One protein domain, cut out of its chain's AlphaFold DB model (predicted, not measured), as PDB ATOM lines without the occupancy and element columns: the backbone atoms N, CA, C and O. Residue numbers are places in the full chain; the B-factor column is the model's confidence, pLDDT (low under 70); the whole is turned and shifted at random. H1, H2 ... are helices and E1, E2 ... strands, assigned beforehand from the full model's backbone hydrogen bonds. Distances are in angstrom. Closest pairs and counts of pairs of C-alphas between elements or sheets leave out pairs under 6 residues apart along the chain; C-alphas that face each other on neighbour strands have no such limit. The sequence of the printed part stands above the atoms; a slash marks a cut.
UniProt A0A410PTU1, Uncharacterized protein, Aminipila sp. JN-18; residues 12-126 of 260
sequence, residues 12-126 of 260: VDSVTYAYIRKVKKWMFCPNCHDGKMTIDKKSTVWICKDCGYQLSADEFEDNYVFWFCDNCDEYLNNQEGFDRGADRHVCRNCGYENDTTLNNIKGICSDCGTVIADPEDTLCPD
ATOM      1  N   VAL A  12     135.744 189.173 143.193       43.59
ATOM      2  CA  VAL A  12     137.046 188.995 142.553       43.59
ATOM      3  C   VAL A  12     137.031 189.620 141.154       43.59
ATOM      4  O   VAL A  12     137.832 190.515 140.899       43.59
ATOM      5  N   ASP A  13     136.033 189.297 140.321       47.88
ATOM      6  CA  ASP A  13     135.916 189.802 138.938       47.88
ATOM      7  C   ASP A  13     135.777 191.334 138.911       47.88
ATOM      8  O   ASP A  13     136.377 192.039 138.100       47.88
ATOM      9  N   SER A  14     134.997 191.891 139.846       47.19
ATOM     10  CA  SER A  14     134.804 193.342 139.948       47.19
ATOM     11  C   SER A  14     136.088 194.092 140.325       47.19
ATOM     12  O   SER A  14     136.205 195.279 140.004       47.19
ATOM     13  N   VAL A  15     137.017 193.441 141.026       46.78
ATOM     14  CA  VAL A  15     138.310 194.014 141.424       46.78
ATOM     15  C   VAL A  15     139.303 193.939 140.258       46.78
ATOM     16  O   VAL A  15     139.983 194.936 139.994       46.78
ATOM     17  N   THR A  16     139.294 192.851 139.476       57.84
ATOM     18  CA  THR A  16     140.112 192.663 138.257       57.84
ATOM     19  C   THR A  16     139.907 193.789 137.254       57.84
ATOM     20  O   THR A  16     140.846 194.464 136.817       57.84
ATOM     21  N   TYR A  17     138.646 194.049 136.907       62.25
ATOM     22  CA  TYR A  17     138.336 195.054 135.903       62.25
ATOM     23  C   TYR A  17     138.641 196.466 136.397       62.25
ATOM     24  O   TYR A  17     139.114 197.309 135.630       62.25
ATOM     25  N   ALA A  18     138.435 196.722 137.692       59.84
ATOM     26  CA  ALA A  18     138.809 197.986 138.305       59.84
ATOM     27  C   ALA A  18     140.328 198.209 138.241       59.84
ATOM     28  O   ALA A  18     140.759 199.307 137.877       59.84
ATOM     29  N   TYR A  19     141.138 197.180 138.505       59.62
ATOM     30  CA  TYR A  19     142.594 197.244 138.367       59.62
ATOM     31  C   TYR A  19     143.015 197.540 136.923       59.62
ATOM     32  O   TYR A  19     143.707 198.534 136.669       59.62
ATOM     33  N   ILE A  20     142.532 196.756 135.953       62.88
ATOM     34  CA  ILE A  20     142.873 196.940 134.536       62.88
ATOM     35  C   ILE A  20     142.453 198.343 134.064       62.88
ATOM     36  O   ILE A  20     143.228 199.039 133.408       62.88
ATOM     37  N   ARG A  21     141.275 198.832 134.469       65.19
ATOM     38  CA  ARG A  21     140.751 200.148 134.069       65.19
ATOM     39  C   ARG A  21     141.414 201.336 134.774       65.19
ATOM     40  O   ARG A  21     141.507 202.417 134.188       65.19
ATOM     41  N   LYS A  22     141.815 201.209 136.042       61.84
ATOM     42  CA  LYS A  22     142.281 202.349 136.860       61.84
ATOM     43  C   LYS A  22     143.797 202.388 137.025       61.84
ATOM     44  O   LYS A  22     144.354 203.495 137.046       61.84
ATOM     45  N   VAL A  23     144.446 201.227 137.056       60.44
ATOM     46  CA  VAL A  23     145.893 201.065 137.244       60.44
ATOM     47  C   VAL A  23     146.571 200.810 135.900       60.44
ATOM     48  O   VAL A  23     147.181 201.744 135.373       60.44
ATOM     49  N   LYS A  24     146.383 199.617 135.306       64.06
ATOM     50  CA  LYS A  24     147.088 199.169 134.085       64.06
ATOM     51  C   LYS A  24     146.771 200.060 132.878       64.06
ATOM     52  O   LYS A  24     147.682 200.489 132.183       64.06
ATOM     53  N   LYS A  25     145.496 200.413 132.661       71.62
ATOM     54  CA  LYS A  25     144.952 201.246 131.556       71.62
ATOM     55  C   LYS A  25     145.296 200.784 130.138       71.62
ATOM     56  O   LYS A  25     145.065 201.525 129.178       71.62
ATOM     57  N   TRP A  26     145.820 199.574 129.986       77.19
ATOM     58  CA  TRP A  26     146.052 198.958 128.692       77.19
ATOM     59  C   TRP A  26     145.836 197.447 128.766       77.19
ATOM     60  O   TRP A  26     145.997 196.840 129.825       77.19
ATOM     61  N   MET A  27     145.486 196.858 127.628       73.44
ATOM     62  CA  MET A  27     145.425 195.412 127.410       73.44
ATOM     63  C   MET A  27     145.789 195.092 125.956       73.44
ATOM     64  O   MET A  27     145.794 195.992 125.110       73.44
ATOM     65  N   PHE A  28     146.122 193.839 125.656       76.12
ATOM     66  CA  PHE A  28     146.348 193.412 124.274       76.12
ATOM     67  C   PHE A  28     145.056 193.515 123.459       76.12
ATOM     68  O   PHE A  28     143.958 193.328 123.986       76.12
ATOM     69  N   CYS A  29     145.176 193.870 122.182       81.88
ATOM     70  CA  CYS A  29     144.032 193.943 121.289       81.88
ATOM     71  C   CYS A  29     143.690 192.549 120.761       81.88
ATOM     72  O   CYS A  29     144.484 191.999 119.999       81.88
ATOM     73  N   PRO A  30     142.501 192.006 121.077       82.12
ATOM     74  CA  PRO A  30     142.118 190.677 120.613       82.12
ATOM     75  C   PRO A  30     141.905 190.638 119.096       82.12
ATOM     76  O   PRO A  30     142.060 189.601 118.483       82.12
ATOM     77  N   ASN A  31     141.581 191.768 118.463       85.19
ATOM     78  CA  ASN A  31     141.264 191.793 117.038       85.19
ATOM     79  C   ASN A  31     142.502 191.767 116.128       85.19
ATOM     80  O   ASN A  31     142.427 191.266 115.015       85.19
ATOM     81  N   CYS A  32     143.615 192.374 116.545       78.56
ATOM     82  CA  CYS A  32     144.821 192.442 115.712       78.56
ATOM     83  C   CYS A  32     146.037 191.752 116.324       78.56
ATOM     84  O   CYS A  32     147.081 191.764 115.684       78.56
ATOM     85  N   HIS A  33     145.900 191.182 117.527       70.81
ATOM     86  CA  HIS A  33     146.897 190.429 118.302       70.81
ATOM     87  C   HIS A  33     148.142 191.229 118.734       70.81
ATOM     88  O   HIS A  33     148.548 191.167 119.891       70.81
ATOM     89  N   ASP A  34     148.691 192.060 117.855       69.00
ATOM     90  CA  ASP A  34     149.929 192.813 118.072       69.00
ATOM     91  C   ASP A  34     149.701 194.195 118.701       69.00
ATOM     92  O   ASP A  34     150.625 194.838 119.205       69.00
ATOM     93  N   GLY A  35     148.460 194.682 118.651       70.00
ATOM     94  CA  GLY A  35     148.121 196.035 119.069       70.00
ATOM     95  C   GLY A  35     147.786 196.143 120.549       70.00
ATOM     96  O   GLY A  35     147.447 195.163 121.213       70.00
ATOM     97  N   LYS A  36     147.808 197.369 121.076       78.62
ATOM     98  CA  LYS A  36     147.373 197.647 122.457       78.62
ATOM     99  C   LYS A  36     146.077 198.438 122.479       78.62
ATOM    100  O   LYS A  36     145.954 199.483 121.836       78.62
ATOM    101  N   MET A  37     145.114 197.953 123.254       83.00
ATOM    102  CA  MET A  37     143.933 198.716 123.631       83.00
ATOM    103  C   MET A  37     144.251 199.582 124.838       83.00
ATOM    104  O   MET A  37     144.904 199.135 125.776       83.00
ATOM    105  N   THR A  38     143.778 200.823 124.818       84.44
ATOM    106  CA  THR A  38     143.933 201.778 125.922       84.44
ATOM    107  C   THR A  38     142.587 202.381 126.292       84.44
ATOM    108  O   THR A  38     141.697 202.474 125.444       84.44
ATOM    109  N   ILE A  39     142.443 202.788 127.553       81.44
ATOM    110  CA  ILE A  39     141.251 203.479 128.048       81.44
ATOM    111  C   ILE A  39     141.647 204.713 128.862       81.44
ATOM    112  O   ILE A  39     142.537 204.670 129.714       81.44
ATOM    113  N   ASP A  40     140.960 205.827 128.621       73.06
ATOM    114  CA  ASP A  40     141.122 207.034 129.430       73.06
ATOM    115  C   ASP A  40     140.298 206.964 130.720       73.06
ATOM    116  O   ASP A  40     139.245 206.332 130.778       73.06
ATOM    117  N   LYS A  41     140.711 207.709 131.758       60.91
ATOM    118  CA  LYS A  41     140.047 207.711 133.084       60.91
ATOM    119  C   LYS A  41     138.541 208.020 133.039       60.91
ATOM    120  O   LYS A  41     137.819 207.612 133.948       60.91
ATOM    121  N   LYS A  42     138.098 208.766 132.023       67.06
ATOM    122  CA  LYS A  42     136.702 209.180 131.796       67.06
ATOM    123  C   LYS A  42     136.006 208.384 130.689       67.06
ATOM    124  O   LYS A  42     134.820 208.590 130.466       67.06
ATOM    125  N   SER A  43     136.738 207.521 129.988       72.44
ATOM    126  CA  SER A  43     136.196 206.721 128.898       72.44
ATOM    127  C   SER A  43     135.464 205.495 129.447       72.44
ATOM    128  O   SER A  43     135.830 204.912 130.476       72.44
ATOM    129  N   THR A  44     134.409 205.111 128.742       82.19
ATOM    130  CA  THR A  44     133.700 203.837 128.895       82.19
ATOM    131  C   THR A  44     134.021 202.897 127.734       82.19
ATOM    132  O   THR A  44     133.300 201.935 127.516       82.19
ATOM    133  N   VAL A  45     135.076 203.182 126.965       85.94
ATOM    134  CA  VAL A  45     135.461 202.431 125.768       85.94
ATOM    135  C   VAL A  45     136.972 202.226 125.747       85.94
ATOM    136  O   VAL A  45     137.743 203.186 125.841       85.94
ATOM    137  N   TRP A  46     137.376 200.971 125.604       88.06
ATOM    138  CA  TRP A  46     138.720 200.541 125.249       88.06
ATOM    139  C   TRP A  46     138.913 200.692 123.749       88.06
ATOM    140  O   TRP A  46     138.070 200.238 122.982       88.06
ATOM    141  N   ILE A  47     140.021 201.296 123.321       90.50
ATOM    142  CA  ILE A  47     140.294 201.537 121.899       90.50
ATOM    143  C   ILE A  47     141.699 201.053 121.560       90.50
ATOM    144  O   ILE A  47     142.671 201.460 122.206       90.50
ATOM    145  N   CYS A  48     141.811 200.206 120.537       87.50
ATOM    146  CA  CYS A  48     143.089 199.869 119.921       87.50
ATOM    147  C   CYS A  48     143.541 201.000 118.998       87.50
ATOM    148  O   CYS A  48     142.810 201.383 118.086       87.50
ATOM    149  N   LYS A  49     144.756 201.514 119.202       85.94
ATOM    150  CA  LYS A  49     145.307 202.577 118.343       85.94
ATOM    151  C   LYS A  49     145.772 202.069 116.977       85.94
ATOM    152  O   LYS A  49     145.839 202.866 116.049       85.94
ATOM    153  N   ASP A  50     146.049 200.773 116.869       84.56
ATOM    154  CA  ASP A  50     146.642 200.177 115.673       84.56
ATOM    155  C   ASP A  50     145.569 199.734 114.667       84.56
ATOM    156  O   ASP A  50     145.636 200.103 113.497       84.56
ATOM    157  N   CYS A  51     144.536 199.009 115.118       87.31
ATOM    158  CA  CYS A  51     143.451 198.532 114.244       87.31
ATOM    159  C   CYS A  51     142.111 199.267 114.416       87.31
ATOM    160  O   CYS A  51     141.172 199.012 113.667       87.31
ATOM    161  N   GLY A  52     141.987 200.161 115.402       89.06
ATOM    162  CA  GLY A  52     140.758 200.925 115.645       89.06
ATOM    163  C   GLY A  52     139.617 200.142 116.303       89.06
ATOM    164  O   GLY A  52     138.544 200.714 116.496       89.06
ATOM    165  N   TYR A  53     139.825 198.870 116.668       90.19
ATOM    166  CA  TYR A  53     138.837 198.073 117.401       90.19
ATOM    167  C   TYR A  53     138.452 198.745 118.725       90.19
ATOM    168  O   TYR A  53     139.307 199.303 119.423       90.19
ATOM    169  N   GLN A  54     137.162 198.683 119.063       92.50
ATOM    170  CA  GLN A  54     136.589 199.295 120.257       92.50
ATOM    171  C   GLN A  54     135.802 198.262 121.062       92.50
ATOM    172  O   GLN A  54     135.043 197.486 120.488       92.50
ATOM    173  N   LEU A  55     135.954 198.296 122.385       88.44
ATOM    174  CA  LEU A  55     135.229 197.443 123.326       88.44
ATOM    175  C   LEU A  55     134.669 198.305 124.457       88.44
ATOM    176  O   LEU A  55     135.398 199.097 125.057       88.44
ATOM    177  N   SER A  56     133.381 198.164 124.766       86.12
ATOM    178  CA  SER A  56     132.788 198.862 125.908       86.12
ATOM    179  C   SER A  56     133.411 198.362 127.213       86.12
ATOM    180  O   SER A  56     133.520 197.162 127.443       86.12
ATOM    181  N   ALA A  57     133.807 199.280 128.091       80.19
ATOM    182  CA  ALA A  57     134.308 198.954 129.421       80.19
ATOM    183  C   ALA A  57     133.236 198.261 130.266       80.19
ATOM    184  O   ALA A  57     133.560 197.337 130.996       80.19
ATOM    185  N   ASP A  58     131.973 198.667 130.123       78.50
ATOM    186  CA  ASP A  58     130.863 198.056 130.857       78.50
ATOM    187  C   ASP A  58     130.583 196.631 130.352       78.50
ATOM    188  O   ASP A  58     130.206 195.759 131.130       78.50
ATOM    189  N   GLU A  59     130.785 196.395 129.051       79.38
ATOM    190  CA  GLU A  59     130.662 195.070 128.439       79.38
ATOM    191  C   GLU A  59     131.828 194.161 128.839       79.38
ATOM    192  O   GLU A  59     131.609 192.996 129.169       79.38
ATOM    193  N   PHE A  60     133.044 194.712 128.852       78.25
ATOM    194  CA  PHE A  60     134.243 194.049 129.351       78.25
ATOM    195  C   PHE A  60     134.088 193.647 130.825       78.25
ATOM    196  O   PHE A  60     134.369 192.513 131.184       78.25
ATOM    197  N   GLU A  61     133.544 194.543 131.653       72.81
ATOM    198  CA  GLU A  61     133.280 194.353 133.088       72.81
ATOM    199  C   GLU A  61     132.164 193.329 133.408       72.81
ATOM    200  O   GLU A  61     131.799 193.142 134.577       72.81
ATOM    201  N   ASP A  62     131.565 192.692 132.400       72.81
ATOM    202  CA  ASP A  62     130.463 191.738 132.547       72.81
ATOM    203  C   ASP A  62     130.850 190.342 132.044       72.81
ATOM    204  O   ASP A  62     130.317 189.864 131.042       72.81
ATOM    205  N   ASN A  63     131.797 189.699 132.741       69.94
ATOM    206  CA  ASN A  63     132.291 188.342 132.453       69.94
ATOM    207  C   ASN A  63     132.614 188.152 130.967       69.94
ATOM    208  O   ASN A  63     132.102 187.251 130.293       69.94
ATOM    209  N   TYR A  64     133.390 189.089 130.428       80.56
ATOM    210  CA  TYR A  64     133.729 189.099 129.017       80.56
ATOM    211  C   TYR A  64     134.806 188.059 128.721       80.56
ATOM    212  O   TYR A  64     135.874 188.076 129.325       80.56
ATOM    213  N   VAL A  65     134.521 187.172 127.770       83.38
ATOM    214  CA  VAL A  65     135.450 186.132 127.312       83.38
ATOM    215  C   VAL A  65     135.822 186.442 125.876       83.38
ATOM    216  O   VAL A  65     134.936 186.678 125.053       83.38
ATOM    217  N   PHE A  66     137.115 186.458 125.568       85.81
ATOM    218  CA  PHE A  66     137.605 186.649 124.204       85.81
ATOM    219  C   PHE A  66     137.690 185.292 123.504       85.81
ATOM    220  O   PHE A  66     138.531 184.469 123.853       85.81
ATOM    221  N   TRP A  67     136.814 185.052 122.533       88.00
ATOM    222  CA  TRP A  67     136.759 183.813 121.766       88.00
ATOM    223  C   TRP A  67     137.552 183.942 120.470       88.00
ATOM    224  O   TRP A  67     137.418 184.928 119.741       88.00
ATOM    225  N   PHE A  68     138.342 182.918 120.171       87.94
ATOM    226  CA  PHE A  68     139.182 182.828 118.980       87.94
ATOM    227  C   PHE A  68     138.889 181.526 118.256       87.94
ATOM    228  O   PHE A  68     138.515 180.537 118.881       87.94
ATOM    229  N   CYS A  69     139.032 181.524 116.935       88.56
ATOM    230  CA  CYS A  69     138.766 180.329 116.160       88.56
ATOM    231  C   CYS A  69     139.845 179.259 116.381       88.56
ATOM    232  O   CYS A  69     141.003 179.503 116.054       88.56
ATOM    233  N   ASP A  70     139.463 178.040 116.762       83.56
ATOM    234  CA  ASP A  70     140.401 176.928 116.998       83.56
ATOM    235  C   ASP A  70     141.250 176.580 115.760       83.56
ATOM    236  O   ASP A  70     142.349 176.038 115.870       83.56
ATOM    237  N   ASN A  71     140.733 176.872 114.563       84.44
ATOM    238  CA  ASN A  71     141.369 176.509 113.299       84.44
ATOM    239  C   ASN A  71     142.199 177.634 112.663       84.44
ATOM    240  O   ASN A  71     143.212 177.361 112.026       84.44
ATOM    241  N   CYS A  72     141.761 178.890 112.771       84.06
ATOM    242  CA  CYS A  72     142.402 180.011 112.066       84.06
ATOM    243  C   CYS A  72     142.777 181.189 112.966       84.06
ATOM    244  O   CYS A  72     143.249 182.194 112.449       84.06
ATOM    245  N   ASP A  73     142.550 181.067 114.274       83.69
ATOM    246  CA  ASP A  73     142.836 182.076 115.302       83.69
ATOM    247  C   ASP A  73     142.090 183.413 115.134       83.69
ATOM    248  O   ASP A  73     142.315 184.361 115.874       83.69
ATOM    249  N   GLU A  74     141.146 183.490 114.192       88.00
ATOM    250  CA  GLU A  74     140.319 184.677 113.981       88.00
ATOM    251  C   GLU A  74     139.505 185.010 115.237       88.00
ATOM    252  O   GLU A  74     138.835 184.137 115.800       88.00
ATOM    253  N   TYR A  75     139.495 186.285 115.628       90.88
ATOM    254  CA  TYR A  75     138.657 186.771 116.717       90.88
ATOM    255  C   TYR A  75     137.167 186.585 116.384       90.88
ATOM    256  O   TYR A  75     136.685 186.998 115.326       90.88
ATOM    257  N   LEU A  76     136.425 185.913 117.269       93.19
ATOM    258  CA  LEU A  76     135.043 185.502 117.003       93.19
ATOM    259  C   LEU A  76     134.018 186.535 117.474       93.19
ATOM    260  O   LEU A  76     132.997 186.717 116.813       93.19
ATOM    261  N   ASN A  77     134.278 187.235 118.583       92.81
ATOM    262  CA  ASN A  77     133.260 188.055 119.254       92.81
ATOM    263  C   ASN A  77     132.724 189.222 118.416       92.81
ATOM    264  O   ASN A  77     131.660 189.753 118.723       92.81
ATOM    265  N   ASN A  78     133.471 189.673 117.406       92.31
ATOM    266  CA  ASN A  78     133.057 190.755 116.512       92.31
ATOM    267  C   ASN A  78     132.471 190.251 115.182       92.31
ATOM    268  O   ASN A  78     132.137 191.066 114.318       92.31
ATOM    269  N   GLN A  79     132.341 188.934 114.998       94.56
ATOM    270  CA  GLN A  79     131.761 188.354 113.794       94.56
ATOM    271  C   GLN A  79     130.236 188.489 113.796       94.56
ATOM    272  O   GLN A  79     129.565 188.389 114.823       94.56
ATOM    273  N   GLU A  80     129.661 188.674 112.607       94.75
ATOM    274  CA  GLU A  80     128.212 188.769 112.449       94.75
ATOM    275  C   GLU A  80     127.516 187.479 112.913       94.75
ATOM    276  O   GLU A  80     127.738 186.399 112.348       94.75
ATOM    277  N   GLY A  81     126.609 187.626 113.882       93.12
ATOM    278  CA  GLY A  81     125.817 186.532 114.442       93.12
ATOM    279  C   GLY A  81     126.463 185.832 115.637       93.12
ATOM    280  O   GLY A  81     125.888 184.860 116.113       93.12
ATOM    281  N   PHE A  82     127.614 186.312 116.123       94.19
ATOM    282  CA  PHE A  82     128.202 185.812 117.362       94.19
ATOM    283  C   PHE A  82     127.281 186.108 118.555       94.19
ATOM    284  O   PHE A  82     126.922 187.263 118.801       94.19
ATOM    285  N   ASP A  83     126.911 185.070 119.303       90.94
ATOM    286  CA  ASP A  83     126.121 185.170 120.531       90.94
ATOM    287  C   ASP A  83     126.955 184.682 121.719       90.94
ATOM    288  O   ASP A  83     127.328 183.514 121.796       90.94
ATOM    289  N   ARG A  84     127.217 185.578 122.677       85.69
ATOM    290  CA  ARG A  84     127.980 185.281 123.901       85.69
ATOM    291  C   ARG A  84     127.312 184.233 124.797       85.69
ATOM    292  O   ARG A  84     127.974 183.697 125.680       85.69
ATOM    293  N   GLY A  85     126.004 184.023 124.645       86.25
ATOM    294  CA  GLY A  85     125.247 183.019 125.387       86.25
ATOM    295  C   GLY A  85     125.127 181.674 124.671       86.25
ATOM    296  O   GLY A  85     124.539 180.759 125.244       86.25
ATOM    297  N   ALA A  86     125.629 181.557 123.439       90.62
ATOM    298  CA  ALA A  86     125.610 180.308 122.696       90.62
ATOM    299  C   ALA A  86     126.804 179.425 123.072       90.62
ATOM    300  O   ALA A  86     127.906 179.906 123.329       90.62
ATOM    301  N   ASP A  87     126.587 178.114 123.024       91.44
ATOM    302  CA  ASP A  87     127.627 177.115 123.285       91.44
ATOM    303  C   ASP A  87     128.512 176.853 122.059       91.44
ATOM    304  O   ASP A  87     129.480 176.103 122.153       91.44
ATOM    305  N   ARG A  88     128.165 177.410 120.888       93.56
ATOM    306  CA  ARG A  88     128.919 177.227 119.644       93.56
ATOM    307  C   ARG A  88     128.861 178.433 118.724       93.56
ATOM    308  O   ARG A  88     127.831 179.099 118.626       93.56
ATOM    309  N   HIS A  89     129.923 178.613 117.939       95.56
ATOM    310  CA  HIS A  89     129.971 179.602 116.862       95.56
ATOM    311  C   HIS A  89     130.752 179.107 115.641       95.56
ATOM    312  O   HIS A  89     131.887 178.641 115.749       95.56
ATOM    313  N   VAL A  90     130.170 179.265 114.450       96.19
ATOM    314  CA  VAL A  90     130.844 178.940 113.183       96.19
ATOM    315  C   VAL A  90     131.665 180.140 112.725       96.19
ATOM    316  O   VAL A  90     131.117 181.193 112.393       96.19
ATOM    317  N   CYS A  91     132.985 179.969 112.666       95.19
ATOM    318  CA  CYS A  91     133.908 181.007 112.232       95.19
ATOM    319  C   CYS A  91     133.582 181.456 110.805       95.19
ATOM    320  O   CYS A  91     133.611 180.666 109.860       95.19
ATOM    321  N   ARG A  92     133.320 182.752 110.633       96.44
ATOM    322  CA  ARG A  92     132.981 183.337 109.331       96.44
ATOM    323  C   ARG A  92     134.166 183.396 108.364       96.44
ATOM    324  O   ARG A  92     133.935 183.467 107.163       96.44
ATOM    325  N   ASN A  93     135.400 183.351 108.873       94.00
ATOM    326  CA  ASN A  93     136.608 183.365 108.050       94.00
ATOM    327  C   ASN A  93     136.910 181.978 107.446       94.00
ATOM    328  O   ASN A  93     137.072 181.851 106.236       94.00
ATOM    329  N   CYS A  94     136.931 180.917 108.267       91.00
ATOM    330  CA  CYS A  94     137.345 179.577 107.815       91.00
ATOM    331  C   CYS A  94     136.248 178.495 107.819       91.00
ATOM    332  O   CYS A  94     136.485 177.398 107.317       91.00
ATOM    333  N   GLY A  95     135.066 178.763 108.381       94.06
ATOM    334  CA  GLY A  95     133.945 177.817 108.447       94.06
ATOM    335  C   GLY A  95     134.023 176.767 109.563       94.06
ATOM    336  O   GLY A  95     133.145 175.913 109.638       94.06
ATOM    337  N   TYR A  96     135.042 176.810 110.424       92.19
ATOM    338  CA  TYR A  96     135.176 175.887 111.552       92.19
ATOM    339  C   TYR A  96     134.149 176.183 112.659       92.19
ATOM    340  O   TYR A  96     133.930 177.346 113.002       92.19
ATOM    341  N   GLU A  97     133.528 175.142 113.219       94.00
ATOM    342  CA  GLU A  97     132.574 175.232 114.333       94.00
ATOM    343  C   GLU A  97     133.325 175.165 115.669       94.00
ATOM    344  O   GLU A  97     133.878 174.128 116.019       94.00
ATOM    345  N   ASN A  98     133.344 176.279 116.397       89.38
ATOM    346  CA  ASN A  98     134.021 176.411 117.686       89.38
ATOM    347  C   ASN A  98     133.037 176.096 118.810       89.38
ATOM    348  O   ASN A  98     131.874 176.504 118.737       89.38
ATOM    349  N   ASP A  99     133.515 175.414 119.845       90.44
ATOM    350  CA  ASP A  99     132.833 175.324 121.135       90.44
ATOM    351  C   ASP A  99     133.073 176.645 121.887       90.44
ATOM    352  O   ASP A  99     134.201 177.111 121.978       90.44
ATOM    353  N   THR A 100     132.025 177.301 122.368       89.50
ATOM    354  CA  THR A 100     132.113 178.572 123.113       89.50
ATOM    355  C   THR A 100     131.555 178.438 124.530       89.50
ATOM    356  O   THR A 100     131.080 179.408 125.126       89.50
ATOM    357  N   THR A 101     131.581 177.223 125.088       85.88
ATOM    358  CA  THR A 101     131.171 176.947 126.469       85.88
ATOM    359  C   THR A 101     132.228 177.411 127.468       85.88
ATOM    360  O   THR A 101     133.418 177.372 127.200       85.88
ATOM    361  N   LEU A 102     131.830 177.796 128.683       77.88
ATOM    362  CA  LEU A 102     132.781 178.273 129.703       77.88
ATOM    363  C   LEU A 102     133.838 177.233 130.122       77.88
ATOM    364  O   LEU A 102     134.878 177.613 130.647       77.88
ATOM    365  N   ASN A 103     133.582 175.943 129.895       78.62
ATOM    366  CA  ASN A 103     134.557 174.878 130.155       78.62
ATOM    367  C   ASN A 103     135.742 174.940 129.181       78.62
ATOM    368  O   ASN A 103     136.818 174.445 129.492       78.62
ATOM    369  N   ASN A 104     135.527 175.593 128.042       76.38
ATOM    370  CA  ASN A 104     136.469 175.767 126.957       76.38
ATOM    371  C   ASN A 104     137.356 177.030 127.127       76.38
ATOM    372  O   ASN A 104     137.956 177.557 126.185       76.38
ATOM    373  N   ILE A 105     137.399 177.592 128.338       75.56
ATOM    374  CA  ILE A 105     138.184 178.788 128.647       75.56
ATOM    375  C   ILE A 105     139.579 178.385 129.115       75.56
ATOM    376  O   ILE A 105     139.752 177.572 130.017       75.56
ATOM    377  N   LYS A 106     140.579 179.031 128.522       70.38
ATOM    378  CA  LYS A 106     141.997 178.971 128.865       70.38
ATOM    379  C   LYS A 106     142.449 180.258 129.547       70.38
ATOM    380  O   LYS A 106     141.822 181.314 129.406       70.38
ATOM    381  N   GLY A 107     143.583 180.172 130.229       66.25
ATOM    382  CA  GLY A 107     144.230 181.330 130.837       66.25
ATOM    383  C   GLY A 107     145.114 182.072 129.844       66.25
ATOM    384  O   GLY A 107     145.527 181.539 128.806       66.25
ATOM    385  N   ILE A 108     145.449 183.309 130.196       65.75
ATOM    386  CA  ILE A 108     146.456 184.113 129.507       65.75
ATOM    387  C   ILE A 108     147.563 184.435 130.503       65.75
ATOM    388  O   ILE A 108     147.302 184.991 131.564       65.75
ATOM    389  N   CYS A 109     148.810 184.190 130.107       64.81
ATOM    390  CA  CYS A 109     149.970 184.697 130.826       64.81
ATOM    391  C   CYS A 109     149.927 186.227 130.898       64.81
ATOM    392  O   CYS A 109     150.004 186.912 129.873       64.81
ATOM    393  N   SER A 110     149.883 186.772 132.103       61.94
ATOM    394  CA  SER A 110     149.713 188.203 132.323       61.94
ATOM    395  C   SER A 110     150.906 189.063 131.891       61.94
ATOM    396  O   SER A 110     150.736 190.252 131.589       61.94
ATOM    397  N   ASP A 111     152.090 188.451 131.790       61.38
ATOM    398  CA  ASP A 111     153.334 189.099 131.371       61.38
ATOM    399  C   ASP A 111     153.469 189.227 129.850       61.38
ATOM    400  O   ASP A 111     153.895 190.270 129.348       61.38
ATOM    401  N   CYS A 112     153.152 188.165 129.105       64.62
ATOM    402  CA  CYS A 112     153.449 188.095 127.669       64.62
ATOM    403  C   CYS A 112     152.232 187.863 126.774       64.62
ATOM    404  O   CYS A 112     152.366 187.974 125.560       64.62
ATOM    405  N   GLY A 113     151.062 187.564 127.338       62.81
ATOM    406  CA  GLY A 113     149.855 187.293 126.564       62.81
ATOM    407  C   GLY A 113     149.771 185.875 125.987       62.81
ATOM    408  O   GLY A 113     148.811 185.574 125.284       62.81
ATOM    409  N   THR A 114     150.742 184.993 126.256       70.88
ATOM    410  CA  THR A 114     150.706 183.605 125.769       70.88
ATOM    411  C   THR A 114     149.601 182.803 126.450       70.88
ATOM    412  O   THR A 114     149.416 182.892 127.662       70.88
ATOM    413  N   VAL A 115     148.923 181.960 125.675       69.06
ATOM    414  CA  VAL A 115     147.893 181.035 126.162       69.06
ATOM    415  C   VAL A 115     148.486 179.979 127.086       69.06
ATOM    416  O   VAL A 115     149.470 179.323 126.737       69.06
ATOM    417  N   ILE A 116     147.846 179.772 128.230       72.00
ATOM    418  CA  ILE A 116     148.194 178.753 129.226       72.00
ATOM    419  C   ILE A 116     147.024 177.782 129.400       72.00
ATOM    420  O   ILE A 116     145.872 178.117 129.127       72.00
ATOM    421  N   ALA A 117     147.345 176.532 129.734       68.88
ATOM    422  CA  ALA A 117     146.366 175.448 129.748       68.88
ATOM    423  C   ALA A 117     145.372 175.578 130.907       68.88
ATOM    424  O   ALA A 117     144.193 175.306 130.712       68.88
ATOM    425  N   ASP A 118     145.854 176.011 132.069       66.50
ATOM    426  CA  ASP A 118     145.026 176.270 133.238       66.50
ATOM    427  C   ASP A 118     144.528 177.730 133.203       66.50
ATOM    428  O   ASP A 118     145.352 178.646 133.112       66.50
ATOM    429  N   PRO A 119     143.206 177.978 133.209       62.00
ATOM    430  CA  PRO A 119     142.648 179.321 133.314       62.00
ATOM    431  C   PRO A 119     142.894 180.015 134.651       62.00
ATOM    432  O   PRO A 119     142.773 181.237 134.699       62.00
ATOM    433  N   GLU A 120     143.258 179.283 135.700       61.28
ATOM    434  CA  GLU A 120     143.562 179.854 137.016       61.28
ATOM    435  C   GLU A 120     145.051 180.216 137.172       61.28
ATOM    436  O   GLU A 120     145.414 180.975 138.071       61.28
ATOM    437  N   ASP A 121     145.923 179.726 136.285       61.75
ATOM    438  CA  ASP A 121     147.329 180.128 136.255       61.75
ATOM    439  C   ASP A 121     147.470 181.583 135.760       61.75
ATOM    440  O   ASP A 121     146.754 182.047 134.872       61.75
ATOM    441  N   THR A 122     148.457 182.314 136.288       60.88
ATOM    442  CA  THR A 122     148.697 183.726 135.926       60.88
ATOM    443  C   THR A 122     149.883 183.923 134.982       60.88
ATOM    444  O   THR A 122     149.954 184.918 134.260       60.88
ATOM    445  N   LEU A 123     150.827 182.977 134.930       62.47
ATOM    446  CA  LEU A 123     152.067 183.091 134.155       62.47
ATOM    447  C   LEU A 123     152.365 181.818 133.364       62.47
ATOM    448  O   LEU A 123     152.285 180.709 133.883       62.47
ATOM    449  N   CYS A 124     152.824 181.978 132.121       73.56
ATOM    450  CA  CYS A 124     153.363 180.859 131.352       73.56
ATOM    451  C   CYS A 124     154.720 180.394 131.913       73.56
ATOM    452  O   CYS A 124     155.423 181.185 132.556       73.56
ATOM    453  N   PRO A 125     155.141 179.145 131.619       81.12
ATOM    454  CA  PRO A 125     156.408 178.596 132.105       81.12
ATOM    455  C   PRO A 125     157.625 179.484 131.810       81.12
ATOM    456  O   PRO A 125     158.480 179.669 132.675       81.12
ATOM    457  N   ASP A 126     157.670 180.098 130.625       78.69
ATOM    458  CA  ASP A 126     158.787 180.952 130.212       78.69
ATOM    459  C   ASP A 126     158.843 182.261 131.012       78.69
ATOM    460  O   ASP A 126     159.910 182.670 131.472       78.69
TER     461      ASP A 126
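What this domain is: This is residues 12 to 126 of the 260 residues of an uncharacterized protein of Aminipila sp. JN-18 (UniProt A0A410PTU1). With little regular structure, a curled sheet, E1 to E4, makes one lobe and the hairpin E5 and E6 another. The printed part has 115 residues, 36 in named elements, class mixed, in order H1 E1 E2 E3 E4 H2 E5 E6. It is compact, radius of gyration of the C-alphas 14.3 A, spanning 39 by 32 by 25 A.

How they stand to each other: E1, residues 26 to 28, E2, 36 to 38, E3, 45 to 48, and E4, 54 to 56, form a meander, each strand antiparallel to the one before, with N 46 and O 55 2.8 A apart. H1, residues 12 to 24, and H2, 57 to 60, only graze this sheet. H1 has 7 of 9 O i to N i+4 pairs within hydrogen-bond range. E5, 88 to 90, and E6, 97 to 99, have N 89 and O 98 3.0 A apart.

Where its parts are: Find C-alpha 12 at (137.046, 188.995, 142.553), where H1 begins its 16.6 A, and C-alpha 99 at (132.833, 175.324, 121.135), where E6 ends.

The domain as a whole: The H2 to E5 link is long, and pLDDT is under 70 throughout H1.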